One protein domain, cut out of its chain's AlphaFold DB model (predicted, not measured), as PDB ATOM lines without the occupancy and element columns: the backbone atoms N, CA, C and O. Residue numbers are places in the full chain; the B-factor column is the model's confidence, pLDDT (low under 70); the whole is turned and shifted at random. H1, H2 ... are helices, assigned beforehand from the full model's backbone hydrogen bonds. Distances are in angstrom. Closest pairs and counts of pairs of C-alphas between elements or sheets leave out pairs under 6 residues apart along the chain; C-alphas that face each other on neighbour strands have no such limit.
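Overview. This is residues 49 to 134 of the 163 residues of the protein "Proton-coupled amino acid transporter 4" of Bactrocera latifrons (UniProt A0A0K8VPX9). One long helix, H2, makes the length of a loose rod; short H1 folds back at its first end, and H3, H4 and H5 cluster at its other end. Printed are 86 residues with five named helices, H1 to H5 in chain order, and no named strand: all helix. The radius of gyration of the C-alphas is 17.3 A, the spans 49 by 23 by 22 A.

Arrangement. Start at H1, residues 49 to 59, close to but not clearly touching H2, residues 61 to 92; their closest C-alphas, Phe 56 and Ala 64, are 6.1 A apart. Residues 85 to 89 of H2 alone touch the hub H3, residues 101 to 110, at a steep tilt of 63 degrees, closest at C-alphas 86 and 104, 5.9 A. H3 touches H4, residues 114 to 117, only at the corner, C-alphas 110 and 117 being closest at 4.6 A. H5, residues 120 to 134, touches H3 at a shallow tilt of 24 degrees, opposite ways, closest at C-alphas 120 and 106, 4.7 A. Every O i to N i+4 pair is within hydrogen-bond range in H1, H3 and H5, and 26 of 28 in H2; H4 is too short for one.

Along the chain. Find C-alpha 49 at (6.074, 40.004, 16.504), where H1 begins. H2 runs 46.5 A, with a kink of 28 degrees near residue 68; H5 runs 20.9 A to C-alpha 134 at (16.104, 44.066, 29.018).

Size, cuts and confidence. The farthest C-alphas, Gly 60 and Gly 95, are 51.0 A apart. The printed part has no cut and no long link; pLDDT is under 70 at residues 94 to 98.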
ATOM      1  N   LEU A  49       6.129  40.794  17.741       71.00
ATOM      2  CA  LEU A  49       6.074  40.004  16.504       71.00
ATOM      3  C   LEU A  49       6.353  40.848  15.259       71.00
ATOM      4  O   LEU A  49       6.960  40.345  14.314       71.00
ATOM      5  N   PHE A  50       5.932  42.115  15.245       72.38
ATOM      6  CA  PHE A  50       6.192  42.988  14.102       72.38
ATOM      7  C   PHE A  50       7.690  43.288  13.968       72.38
ATOM      8  O   PHE A  50       8.254  43.126  12.886       72.38
ATOM      9  N   ALA A  51       8.350  43.641  15.075       71.56
ATOM     10  CA  ALA A  51       9.796  43.851  15.108       71.56
ATOM     11  C   ALA A  51      10.574  42.580  14.717       71.56
ATOM     12  O   ALA A  51      11.556  42.649  13.979       71.56
ATOM     13  N   MET A  52      10.106  41.405  15.149       78.00
ATOM     14  CA  MET A  52      10.702  40.122  14.770       78.00
ATOM     15  C   MET A  52      10.569  39.845  13.265       78.00
ATOM     16  O   MET A  52      11.515  39.371  12.639       78.00
ATOM     17  N   GLY A  53       9.427  40.191  12.661       79.81
ATOM     18  CA  GLY A  53       9.213  40.082  11.218       79.81
ATOM     19  C   GLY A  53      10.138  40.989  10.403       79.81
ATOM     20  O   GLY A  53      10.680  40.556   9.384       79.81
ATOM     21  N   ASP A  54      10.375  42.219  10.859       77.38
ATOM     22  CA  ASP A  54      11.327  43.123  10.205       77.38
ATOM     23  C   ASP A  54      12.779  42.630  10.339       77.38
ATOM     24  O   ASP A  54      13.526  42.577   9.356       77.38
ATOM     25  N   ALA A  55      13.142  42.106  11.515       76.44
ATOM     26  CA  ALA A  55      14.428  41.449  11.730       76.44
ATOM     27  C   ALA A  55      14.622  40.229  10.811       76.44
ATOM     28  O   ALA A  55      15.734  39.967  10.358       76.44
ATOM     29  N   PHE A  56      13.555  39.497  10.483       83.62
ATOM     30  CA  PHE A  56      13.618  38.331   9.593       83.62
ATOM     31  C   PHE A  56      13.808  38.732   8.133       83.62
ATOM     32  O   PHE A  56      14.532  38.062   7.393       83.62
ATOM     33  N   LYS A  57      13.183  39.840   7.720       82.00
ATOM     34  CA  LYS A  57      13.350  40.400   6.374       82.00
ATOM     35  C   LYS A  57      14.781  40.888   6.149       82.00
ATOM     36  O   LYS A  57      15.326  40.647   5.077       82.00
ATOM     37  N   ASN A  58      15.394  41.508   7.157       82.50
ATOM     38  CA  ASN A  58      16.751  42.054   7.068       82.50
ATOM     39  C   ASN A  58      17.864  41.042   7.428       82.50
ATOM     40  O   ASN A  58      18.975  41.151   6.917       82.50
ATOM     41  N   GLY A  59      17.584  40.043   8.271       77.88
ATOM     42  CA  GLY A  59      18.540  39.022   8.733       77.88
ATOM     43  C   GLY A  59      18.585  37.738   7.893       77.88
ATOM     44  O   GLY A  59      19.422  36.869   8.137       77.88
ATOM     45  N   GLY A  60      17.704  37.618   6.898       82.19
ATOM     46  CA  GLY A  60      17.608  36.461   6.011       82.19
ATOM     47  C   GLY A  60      16.731  35.336   6.572       82.19
ATOM     48  O   GLY A  60      16.907  34.856   7.692       82.19
ATOM     49  N   LEU A  61      15.804  34.854   5.737       83.50
ATOM     50  CA  LEU A  61      14.790  33.866   6.124       83.50
ATOM     51  C   LEU A  61      15.394  32.526   6.569       83.50
ATOM     52  O   LEU A  61      14.938  31.924   7.538       83.50
ATOM     53  N   VAL A  62      16.435  32.060   5.874       85.12
ATOM     54  CA  VAL A  62      17.071  30.761   6.149       85.12
ATOM     55  C   VAL A  62      17.766  30.766   7.514       85.12
ATOM     56  O   VAL A  62      17.605  29.818   8.279       85.12
ATOM     57  N   GLY A  63      18.473  31.849   7.856       83.81
ATOM     58  CA  GLY A  63      19.150  31.987   9.149       83.81
ATOM     59  C   GLY A  63      18.161  32.056  10.312       83.81
ATOM     60  O   GLY A  63      18.291  31.313  11.283       83.81
ATOM     61  N   ALA A  64      17.115  32.873  10.175       85.56
ATOM     62  CA  ALA A  64      16.069  33.014  11.181       85.56
ATOM     63  C   ALA A  64      15.298  31.705  11.434       85.56
ATOM     64  O   ALA A  64      15.015  31.367  12.581       85.56
ATOM     65  N   THR A  65      15.016  30.929  10.383       86.50
ATOM     66  CA  THR A  65      14.268  29.663  10.484       86.50
ATOM     67  C   THR A  65      15.046  28.584  11.241       86.50
ATOM     68  O   THR A  65      14.445  27.772  11.939       86.50
ATOM     69  N   VAL A  66      16.380  28.585  11.148       89.38
ATOM     70  CA  VAL A  66      17.236  27.657  11.904       89.38
ATOM     71  C   VAL A  66      17.495  28.164  13.329       89.38
ATOM     72  O   VAL A  66      17.497  27.370  14.267       89.38
ATOM     73  N   LEU A  67      17.679  29.475  13.524       86.06
ATOM     74  CA  LEU A  67      18.028  30.049  14.830       86.06
ATOM     75  C   LEU A  67      16.826  30.174  15.785       86.06
ATOM     76  O   LEU A  67      16.981  29.996  16.993       86.06
ATOM     77  N   LEU A  68      15.624  30.443  15.260       86.81
ATOM     78  CA  LEU A  68      14.396  30.592  16.048       86.81
ATOM     79  C   LEU A  68      14.040  29.356  16.897       86.81
ATOM     80  O   LEU A  68      13.799  29.540  18.090       86.81
ATOM     81  N   PRO A  69      14.024  28.110  16.375       89.69
ATOM     82  CA  PRO A  69      13.733  26.941  17.204       89.69
ATOM     83  C   PRO A  69      14.790  26.712  18.291       89.69
ATOM     84  O   PRO A  69      14.443  26.294  19.393       89.69
ATOM     85  N   ILE A  70      16.061  27.034  18.027       92.56
ATOM     86  CA  ILE A  70      17.134  26.929  19.027       92.56
ATOM     87  C   ILE A  70      16.883  27.924  20.168       92.56
ATOM     88  O   ILE A  70      16.881  27.531  21.336       92.56
ATOM     89  N   LEU A  71      16.602  29.189  19.841       86.50
ATOM     90  CA  LEU A  71      16.284  30.220  20.831       86.50
ATOM     91  C   LEU A  71      15.017  29.865  21.622       86.50
ATOM     92  O   LEU A  71      15.005  29.991  22.843       86.50
ATOM     93  N   ALA A  72      13.984  29.346  20.952       86.88
ATOM     94  CA  ALA A  72      12.744  28.920  21.594       86.88
ATOM     95  C   ALA A  72      12.978  27.807  22.627       86.88
ATOM     96  O   ALA A  72      12.458  27.885  23.739       86.88
ATOM     97  N   VAL A  73      13.794  26.795  22.308       94.44
ATOM     98  CA  VAL A  73      14.132  25.722  23.261       94.44
ATOM     99  C   VAL A  73      14.883  26.275  24.473       94.44
ATOM    100  O   VAL A  73      14.565  25.900  25.602       94.44
ATOM    101  N   ILE A  74      15.834  27.192  24.264       93.94
ATOM    102  CA  ILE A  74      16.605  27.821  25.348       93.94
ATOM    103  C   ILE A  74      15.696  28.675  26.244       93.94
ATOM    104  O   ILE A  74      15.743  28.528  27.465       93.94
ATOM    105  N   CYS A  75      14.843  29.521  25.660       83.75
ATOM    106  CA  CYS A  75      13.900  30.362  26.400       83.75
ATOM    107  C   CYS A  75      12.952  29.519  27.256       83.75
ATOM    108  O   CYS A  75      12.852  29.737  28.459       83.75
ATOM    109  N   VAL A  76      12.336  28.492  26.668       90.69
ATOM    110  CA  VAL A  76      11.414  27.614  27.393       90.69
ATOM    111  C   VAL A  76      12.138  26.833  28.496       90.69
ATOM    112  O   VAL A  76      11.581  26.608  29.570       90.69
ATOM    113  N   HIS A  77      13.384  26.412  28.268       93.69
ATOM    114  CA  HIS A  77      14.185  25.770  29.308       93.69
ATOM    115  C   HIS A  77      14.477  26.724  30.478       93.69
ATOM    116  O   HIS A  77      14.351  26.323  31.635       93.69
ATOM    117  N   CYS A  78      14.793  27.988  30.184       85.25
ATOM    118  CA  CYS A  78      15.008  29.028  31.188       85.25
ATOM    119  C   CYS A  78      13.741  29.298  32.015       85.25
ATOM    120  O   CYS A  78      13.805  29.340  33.242       85.25
ATOM    121  N   GLU A  79      12.586  29.439  31.364       87.25
ATOM    122  CA  GLU A  79      11.304  29.671  32.040       87.25
ATOM    123  C   GLU A  79      10.918  28.503  32.953       87.25
ATOM    124  O   GLU A  79      10.505  28.726  34.088       87.25
ATOM    125  N   ARG A  80      11.102  27.253  32.506       89.88
ATOM    126  CA  ARG A  80      10.838  26.070  33.344       89.88
ATOM    127  C   ARG A  80      11.716  26.051  34.589       89.88
ATOM    128  O   ARG A  80      11.197  25.888  35.686       89.88
ATOM    129  N   LEU A  81      13.020  26.278  34.426       89.50
ATOM    130  CA  LEU A  81      13.957  26.329  35.550       89.50
ATOM    131  C   LEU A  81      13.553  27.409  36.567       89.50
ATOM    132  O   LEU A  81      13.619  27.180  37.775       89.50
ATOM    133  N   LEU A  82      13.114  28.571  36.078       87.69
ATOM    134  CA  LEU A  82      12.647  29.687  36.896       87.69
ATOM    135  C   LEU A  82      11.379  29.321  37.678       87.69
ATOM    136  O   LEU A  82      11.325  29.548  38.887       87.69
ATOM    137  N   ILE A  83      10.388  28.726  37.010       88.62
ATOM    138  CA  ILE A  83       9.116  28.315  37.620       88.62
ATOM    139  C   ILE A  83       9.332  27.222  38.672       88.62
ATOM    140  O   ILE A  83       8.817  27.323  39.782       88.62
ATOM    141  N   ASP A  84      10.127  26.197  38.369       88.31
ATOM    142  CA  ASP A  84      10.404  25.113  39.318       88.31
ATOM    143  C   ASP A  84      11.096  25.649  40.580       88.31
ATOM    144  O   ASP A  84      10.774  25.272  41.712       88.31
ATOM    145  N   SER A  85      12.022  26.588  40.385       85.88
ATOM    146  CA  SER A  85      12.748  27.235  41.472       85.88
ATOM    147  C   SER A  85      11.847  28.148  42.313       85.88
ATOM    148  O   SER A  85      11.964  28.155  43.541       85.88
ATOM    149  N   SER A  86      10.913  28.877  41.691       86.31
ATOM    150  CA  SER A  86       9.969  29.746  42.404       86.31
ATOM    151  C   SER A  86       8.981  28.948  43.252       86.31
ATOM    152  O   SER A  86       8.794  29.262  44.430       86.31
ATOM    153  N   ILE A  87       8.443  27.848  42.719       87.44
ATOM    154  CA  ILE A  87       7.562  26.934  43.458       87.44
ATOM    155  C   ILE A  87       8.307  26.325  44.651       87.44
ATOM    156  O   ILE A  87       7.765  26.259  45.757       87.44
ATOM    157  N   MET A  88       9.568  25.920  44.463       85.19
ATOM    158  CA  MET A  88      10.383  25.360  45.541       85.19
ATOM    159  C   MET A  88      10.641  26.370  46.672       85.19
ATOM    160  O   MET A  88      10.606  25.989  47.846       85.19
ATOM    161  N   VAL A  89      10.909  27.640  46.344       85.31
ATOM    162  CA  VAL A  89      11.159  28.705  47.332       85.31
ATOM    163  C   VAL A  89       9.899  29.082  48.099       85.31
ATOM    164  O   VAL A  89       9.959  29.213  49.326       85.31
ATOM    165  N   VAL A  90       8.769  29.214  47.401       84.19
ATOM    166  CA  VAL A  90       7.465  29.492  48.018       84.19
ATOM    167  C   VAL A  90       7.079  28.350  48.959       84.19
ATOM    168  O   VAL A  90       6.737  28.591  50.111       84.19
ATOM    169  N   GLY A  91       7.250  27.092  48.537       79.81
ATOM    170  CA  GLY A  91       6.960  25.923  49.376       79.81
ATOM    171  C   GLY A  91       7.838  25.799  50.630       79.81
ATOM    172  O   GLY A  91       7.419  25.190  51.611       79.81
ATOM    173  N   LYS A  92       9.046  26.379  50.628       78.81
ATOM    174  CA  LYS A  92       9.955  26.398  51.790       78.81
ATOM    175  C   LYS A  92       9.744  27.590  52.730       78.81
ATOM    176  O   LYS A  92      10.258  27.555  53.845       78.81
ATOM    177  N   THR A  93       9.020  28.627  52.307       74.19
ATOM    178  CA  THR A  93       8.884  29.882  53.060       74.19
ATOM    179  C   THR A  93       7.416  30.121  53.440       74.19
ATOM    180  O   THR A  93       6.684  30.748  52.678       74.19
ATOM    181  N   PRO A  94       6.946  29.629  54.604       62.69
ATOM    182  CA  PRO A  94       5.558  29.812  55.023       62.69
ATOM    183  C   PRO A  94       5.272  31.285  55.362       62.69
ATOM    184  O   PRO A  94       5.963  31.875  56.189       62.69
ATOM    185  N   GLY A  95       4.239  31.867  54.740       65.31
ATOM    186  CA  GLY A  95       3.747  33.223  55.036       65.31
ATOM    187  C   GLY A  95       3.992  34.285  53.958       65.31
ATOM    188  O   GLY A  95       3.682  35.450  54.198       65.31
ATOM    189  N   VAL A  96       4.526  33.912  52.787       64.44
ATOM    190  CA  VAL A  96       4.704  34.825  51.646       64.44
ATOM    191  C   VAL A  96       4.087  34.194  50.400       64.44
ATOM    192  O   VAL A  96       4.567  33.167  49.929       64.44
ATOM    193  N   ASP A  97       3.023  34.803  49.874       60.06
ATOM    194  CA  ASP A  97       2.278  34.246  48.735       60.06
ATOM    195  C   ASP A  97       2.972  34.500  47.383       60.06
ATOM    196  O   ASP A  97       2.748  33.756  46.428       60.06
ATOM    197  N   PHE A  98       3.836  35.521  47.292       61.78
ATOM    198  CA  PHE A  98       4.523  35.905  46.055       61.78
ATOM    199  C   PHE A  98       5.932  36.445  46.326       61.78
ATOM    200  O   PHE A  98       6.128  37.262  47.225       61.78
ATOM    201  N   PHE A  99       6.898  36.019  45.511       74.81
ATOM    202  CA  PHE A  99       8.243  36.587  45.456       74.81
ATOM    203  C   PHE A  99       8.472  37.232  44.091       74.81
ATOM    204  O   PHE A  99       8.078  36.671  43.067       74.81
ATOM    205  N   ASP A 100       9.139  38.385  44.077       83.88
ATOM    206  CA  ASP A 100       9.635  38.978  42.837       83.88
ATOM    207  C   ASP A 100      10.764  38.107  42.253       83.88
ATOM    208  O   ASP A 100      11.322  37.241  42.939       83.88
ATOM    209  N   TYR A 101      11.114  38.290  40.979       83.94
ATOM    210  CA  TYR A 101      12.126  37.451  40.322       83.94
ATOM    211  C   TYR A 101      13.512  37.526  41.004       83.94
ATOM    212  O   TYR A 101      14.033  36.474  41.390       83.94
ATOM    213  N   PRO A 102      14.103  38.715  41.237       87.31
ATOM    214  CA  PRO A 102      15.334  38.887  42.012       87.31
ATOM    215  C   PRO A 102      15.278  38.264  43.412       87.31
ATOM    216  O   PRO A 102      16.243  37.616  43.823       87.31
ATOM    217  N   ASP A 103      14.165  38.412  44.132       85.88
ATOM    218  CA  ASP A 103      14.032  37.872  45.491       85.88
ATOM    219  C   ASP A 103      13.901  36.341  45.480       85.88
ATOM    220  O   ASP A 103      14.482  35.651  46.319       85.88
ATOM    221  N   THR A 104      13.204  35.790  44.481       88.50
ATOM    222  CA  THR A 104      13.149  34.344  44.241       88.50
ATOM    223  C   THR A 104      14.551  33.803  43.997       88.50
ATOM    224  O   THR A 104      14.959  32.846  44.652       88.50
ATOM    225  N   VAL A 105      15.321  34.427  43.101       89.81
ATOM    226  CA  VAL A 105      16.687  33.996  42.782       89.81
ATOM    227  C   VAL A 105      17.588  34.083  44.015       89.81
ATOM    228  O   VAL A 105      18.299  33.124  44.301       89.81
ATOM    229  N   GLU A 106      17.527  35.158  44.806       89.62
ATOM    230  CA  GLU A 106      18.306  35.250  46.049       89.62
ATOM    231  C   GLU A 106      18.041  34.048  46.967       89.62
ATOM    232  O   GLU A 106      18.977  33.394  47.433       89.62
ATOM    233  N   LYS A 107      16.764  33.706  47.167       86.94
ATOM    234  CA  LYS A 107      16.341  32.605  48.038       86.94
ATOM    235  C   LYS A 107      16.716  31.233  47.489       86.94
ATOM    236  O   LYS A 107      17.164  30.384  48.256       86.94
ATOM    237  N   VAL A 108      16.591  31.010  46.180       88.62
ATOM    238  CA  VAL A 108      17.037  29.765  45.524       88.62
ATOM    239  C   VAL A 108      18.522  29.530  45.792       88.62
ATOM    240  O   VAL A 108      18.920  28.431  46.176       88.62
ATOM    241  N   PHE A 109      19.339  30.573  45.637       86.56
ATOM    242  CA  PHE A 109      20.777  30.500  45.883       86.56
ATOM    243  C   PHE A 109      21.111  30.397  47.377       86.56
ATOM    244  O   PHE A 109      22.106  29.765  47.735       86.56
ATOM    245  N   GLU A 110      20.281  30.957  48.259       85.75
ATOM    246  CA  GLU A 110      20.446  30.837  49.709       85.75
ATOM    247  C   GLU A 110      20.223  29.401  50.213       85.75
ATOM    248  O   GLU A 110      20.961  28.937  51.084       85.75
ATOM    249  N   TYR A 111      19.254  28.685  49.633       83.25
ATOM    250  CA  TYR A 111      18.999  27.268  49.916       83.25
ATOM    251  C   TYR A 111      19.954  26.311  49.174       83.25
ATOM    252  O   TYR A 111      19.894  25.099  49.387       83.25
ATOM    253  N   GLY A 112      20.826  26.838  48.310       83.69
ATOM    254  CA  GLY A 112      21.814  26.078  47.551       83.69
ATOM    255  C   GLY A 112      23.059  25.664  48.357       83.69
ATOM    256  O   GLY A 112      23.195  25.977  49.543       83.69
ATOM    257  N   PRO A 113      24.007  24.948  47.723       82.44
ATOM    258  CA  PRO A 113      25.233  24.486  48.371       82.44
ATOM    259  C   PRO A 113      26.098  25.636  48.948       82.44
ATOM    260  O   PRO A 113      26.076  26.765  48.454       82.44
ATOM    261  N   PRO A 114      26.925  25.372  49.979       78.00
ATOM    262  CA  PRO A 114      27.622  26.403  50.756       78.00
ATOM    263  C   PRO A 114      28.451  27.448  49.972       78.00
ATOM    264  O   PRO A 114      28.464  28.601  50.414       78.00
ATOM    265  N   PRO A 115      29.126  27.144  48.839       77.81
ATOM    266  CA  PRO A 115      29.839  28.176  48.080       77.81
ATOM    267  C   PRO A 115      28.908  29.164  47.357       77.81
ATOM    268  O   PRO A 115      29.244  30.343  47.272       77.81
ATOM    269  N   VAL A 116      27.734  28.729  46.878       80.69
ATOM    270  CA  VAL A 116      26.813  29.595  46.112       80.69
ATOM    271  C   VAL A 116      25.963  30.491  47.013       80.69
ATOM    272  O   VAL A 116      25.534  31.562  46.591       80.69
ATOM    273  N   ARG A 117      25.810  30.117  48.289       81.38
ATOM    274  CA  ARG A 117      25.057  30.884  49.289       81.38
ATOM    275  C   ARG A 117      25.644  32.270  49.565       81.38
ATOM    276  O   ARG A 117      24.901  33.197  49.854       81.38
ATOM    277  N   LYS A 118      26.966  32.445  49.457       81.44
ATOM    278  CA  LYS A 118      27.606  33.770  49.603       81.44
ATOM    279  C   LYS A 118      27.355  34.678  48.399       81.44
ATOM    280  O   LYS A 118      27.473  35.894  48.520       81.44
ATOM    281  N   LEU A 119      27.018  34.084  47.255       83.88
ATOM    282  CA  LEU A 119      26.767  34.788  46.005       83.88
ATOM    283  C   LEU A 119      25.307  35.239  45.868       83.88
ATOM    284  O   LEU A 119      25.016  36.010  44.964       83.88
ATOM    285  N   SER A 120      24.398  34.804  46.750       86.06
ATOM    286  CA  SER A 120      22.952  35.057  46.628       86.06
ATOM    287  C   SER A 120      22.618  36.540  46.434       86.06
ATOM    288  O   SER A 120      21.933  36.901  45.478       86.06
ATOM    289  N   LYS A 121      23.192  37.416  47.267       87.31
ATOM    290  CA  LYS A 121      23.011  38.874  47.168       87.31
ATOM    291  C   LYS A 121      23.578  39.464  45.881       87.31
ATOM    292  O   LYS A 121      22.973  40.361  45.305       87.31
ATOM    293  N   LEU A 122      24.723  38.955  45.417       91.00
ATOM    294  CA  LEU A 122      25.306  39.400  44.151       91.00
ATOM    295  C   LEU A 122      24.409  38.992  42.976       91.00
ATOM    296  O   LEU A 122      24.137  39.811  42.104       91.00
ATOM    297  N   MET A 123      23.914  37.753  42.978       88.56
ATOM    298  CA  MET A 123      23.014  37.242  41.942       88.56
ATOM    299  C   MET A 123      21.721  38.052  41.867       88.56
ATOM    300  O   MET A 123      21.276  38.356  40.763       88.56
ATOM    301  N   ARG A 124      21.167  38.474  43.010       89.31
ATOM    302  CA  ARG A 124      20.011  39.379  43.056       89.31
ATOM    303  C   ARG A 124      20.271  40.674  42.292       89.31
ATOM    304  O   ARG A 124      19.511  41.009  41.389       89.31
ATOM    305  N   THR A 125      21.360  41.374  42.613       91.81
ATOM    306  CA  THR A 125      21.723  42.635  41.948       91.81
ATOM    307  C   THR A 125      21.990  42.444  40.456       91.81
ATOM    308  O   THR A 125      21.578  43.276  39.649       91.81
ATOM    309  N   ILE A 126      22.644  41.345  40.070       93.94
ATOM    310  CA  ILE A 126      22.889  41.021  38.659       93.94
ATOM    311  C   ILE A 126      21.564  40.830  37.916       93.94
ATOM    312  O   ILE A 126      21.380  41.409  36.848       93.94
ATOM    313  N   VAL A 127      20.637  40.052  38.478       91.69
ATOM    314  CA  VAL A 127      19.327  39.782  37.872       91.69
ATOM    315  C   VAL A 127      18.483  41.049  37.775       91.69
ATOM    316  O   VAL A 127      17.936  41.327  36.713       91.69
ATOM    317  N   GLU A 128      18.421  41.843  38.843       90.75
ATOM    318  CA  GLU A 128      17.719  43.131  38.863       90.75
ATOM    319  C   GLU A 128      18.259  44.067  37.767       90.75
ATOM    320  O   GLU A 128      17.496  44.614  36.972       90.75
ATOM    321  N   THR A 129      19.587  44.148  37.629       92.56
ATOM    322  CA  THR A 129      20.237  44.938  36.570       92.56
ATOM    323  C   THR A 129      19.921  44.392  35.175       92.56
ATOM    324  O   THR A 129      19.607  45.158  34.264       92.56
ATOM    325  N   PHE A 130      19.975  43.073  34.991       90.44
ATOM    326  CA  PHE A 130      19.674  42.424  33.714       90.44
ATOM    327  C   PHE A 130      18.221  42.655  33.277       90.44
ATOM    328  O   PHE A 130      17.971  42.963  32.108       90.44
ATOM    329  N   LEU A 131      17.267  42.576  34.208       88.06
ATOM    330  CA  LEU A 131      15.864  42.898  33.948       88.06
ATOM    331  C   LEU A 131      15.693  44.355  33.512       88.06
ATOM    332  O   LEU A 131      15.010  44.614  32.521       88.06
ATOM    333  N   CYS A 132      16.352  45.299  34.192       88.69
ATOM    334  CA  CYS A 132      16.328  46.705  33.794       88.69
ATOM    335  C   CYS A 132      16.876  46.901  32.376       88.69
ATOM    336  O   CYS A 132      16.229  47.548  31.556       88.69
ATOM    337  N   VAL A 133      18.035  46.315  32.056       91.50
ATOM    338  CA  VAL A 133      18.641  46.398  30.715       91.50
ATOM    339  C   VAL A 133      17.706  45.826  29.650       91.50
ATOM    340  O   VAL A 133      17.531  46.433  28.595       91.50
ATOM    341  N   THR A 134      17.059  44.697  29.937       84.12
ATOM    342  CA  THR A 134      16.104  44.066  29.018       84.12
ATOM    343  C   THR A 134      14.900  44.980  28.760       84.12
ATOM    344  O   THR A 134      14.514  45.184  27.609       84.12
TER     345      THR A 134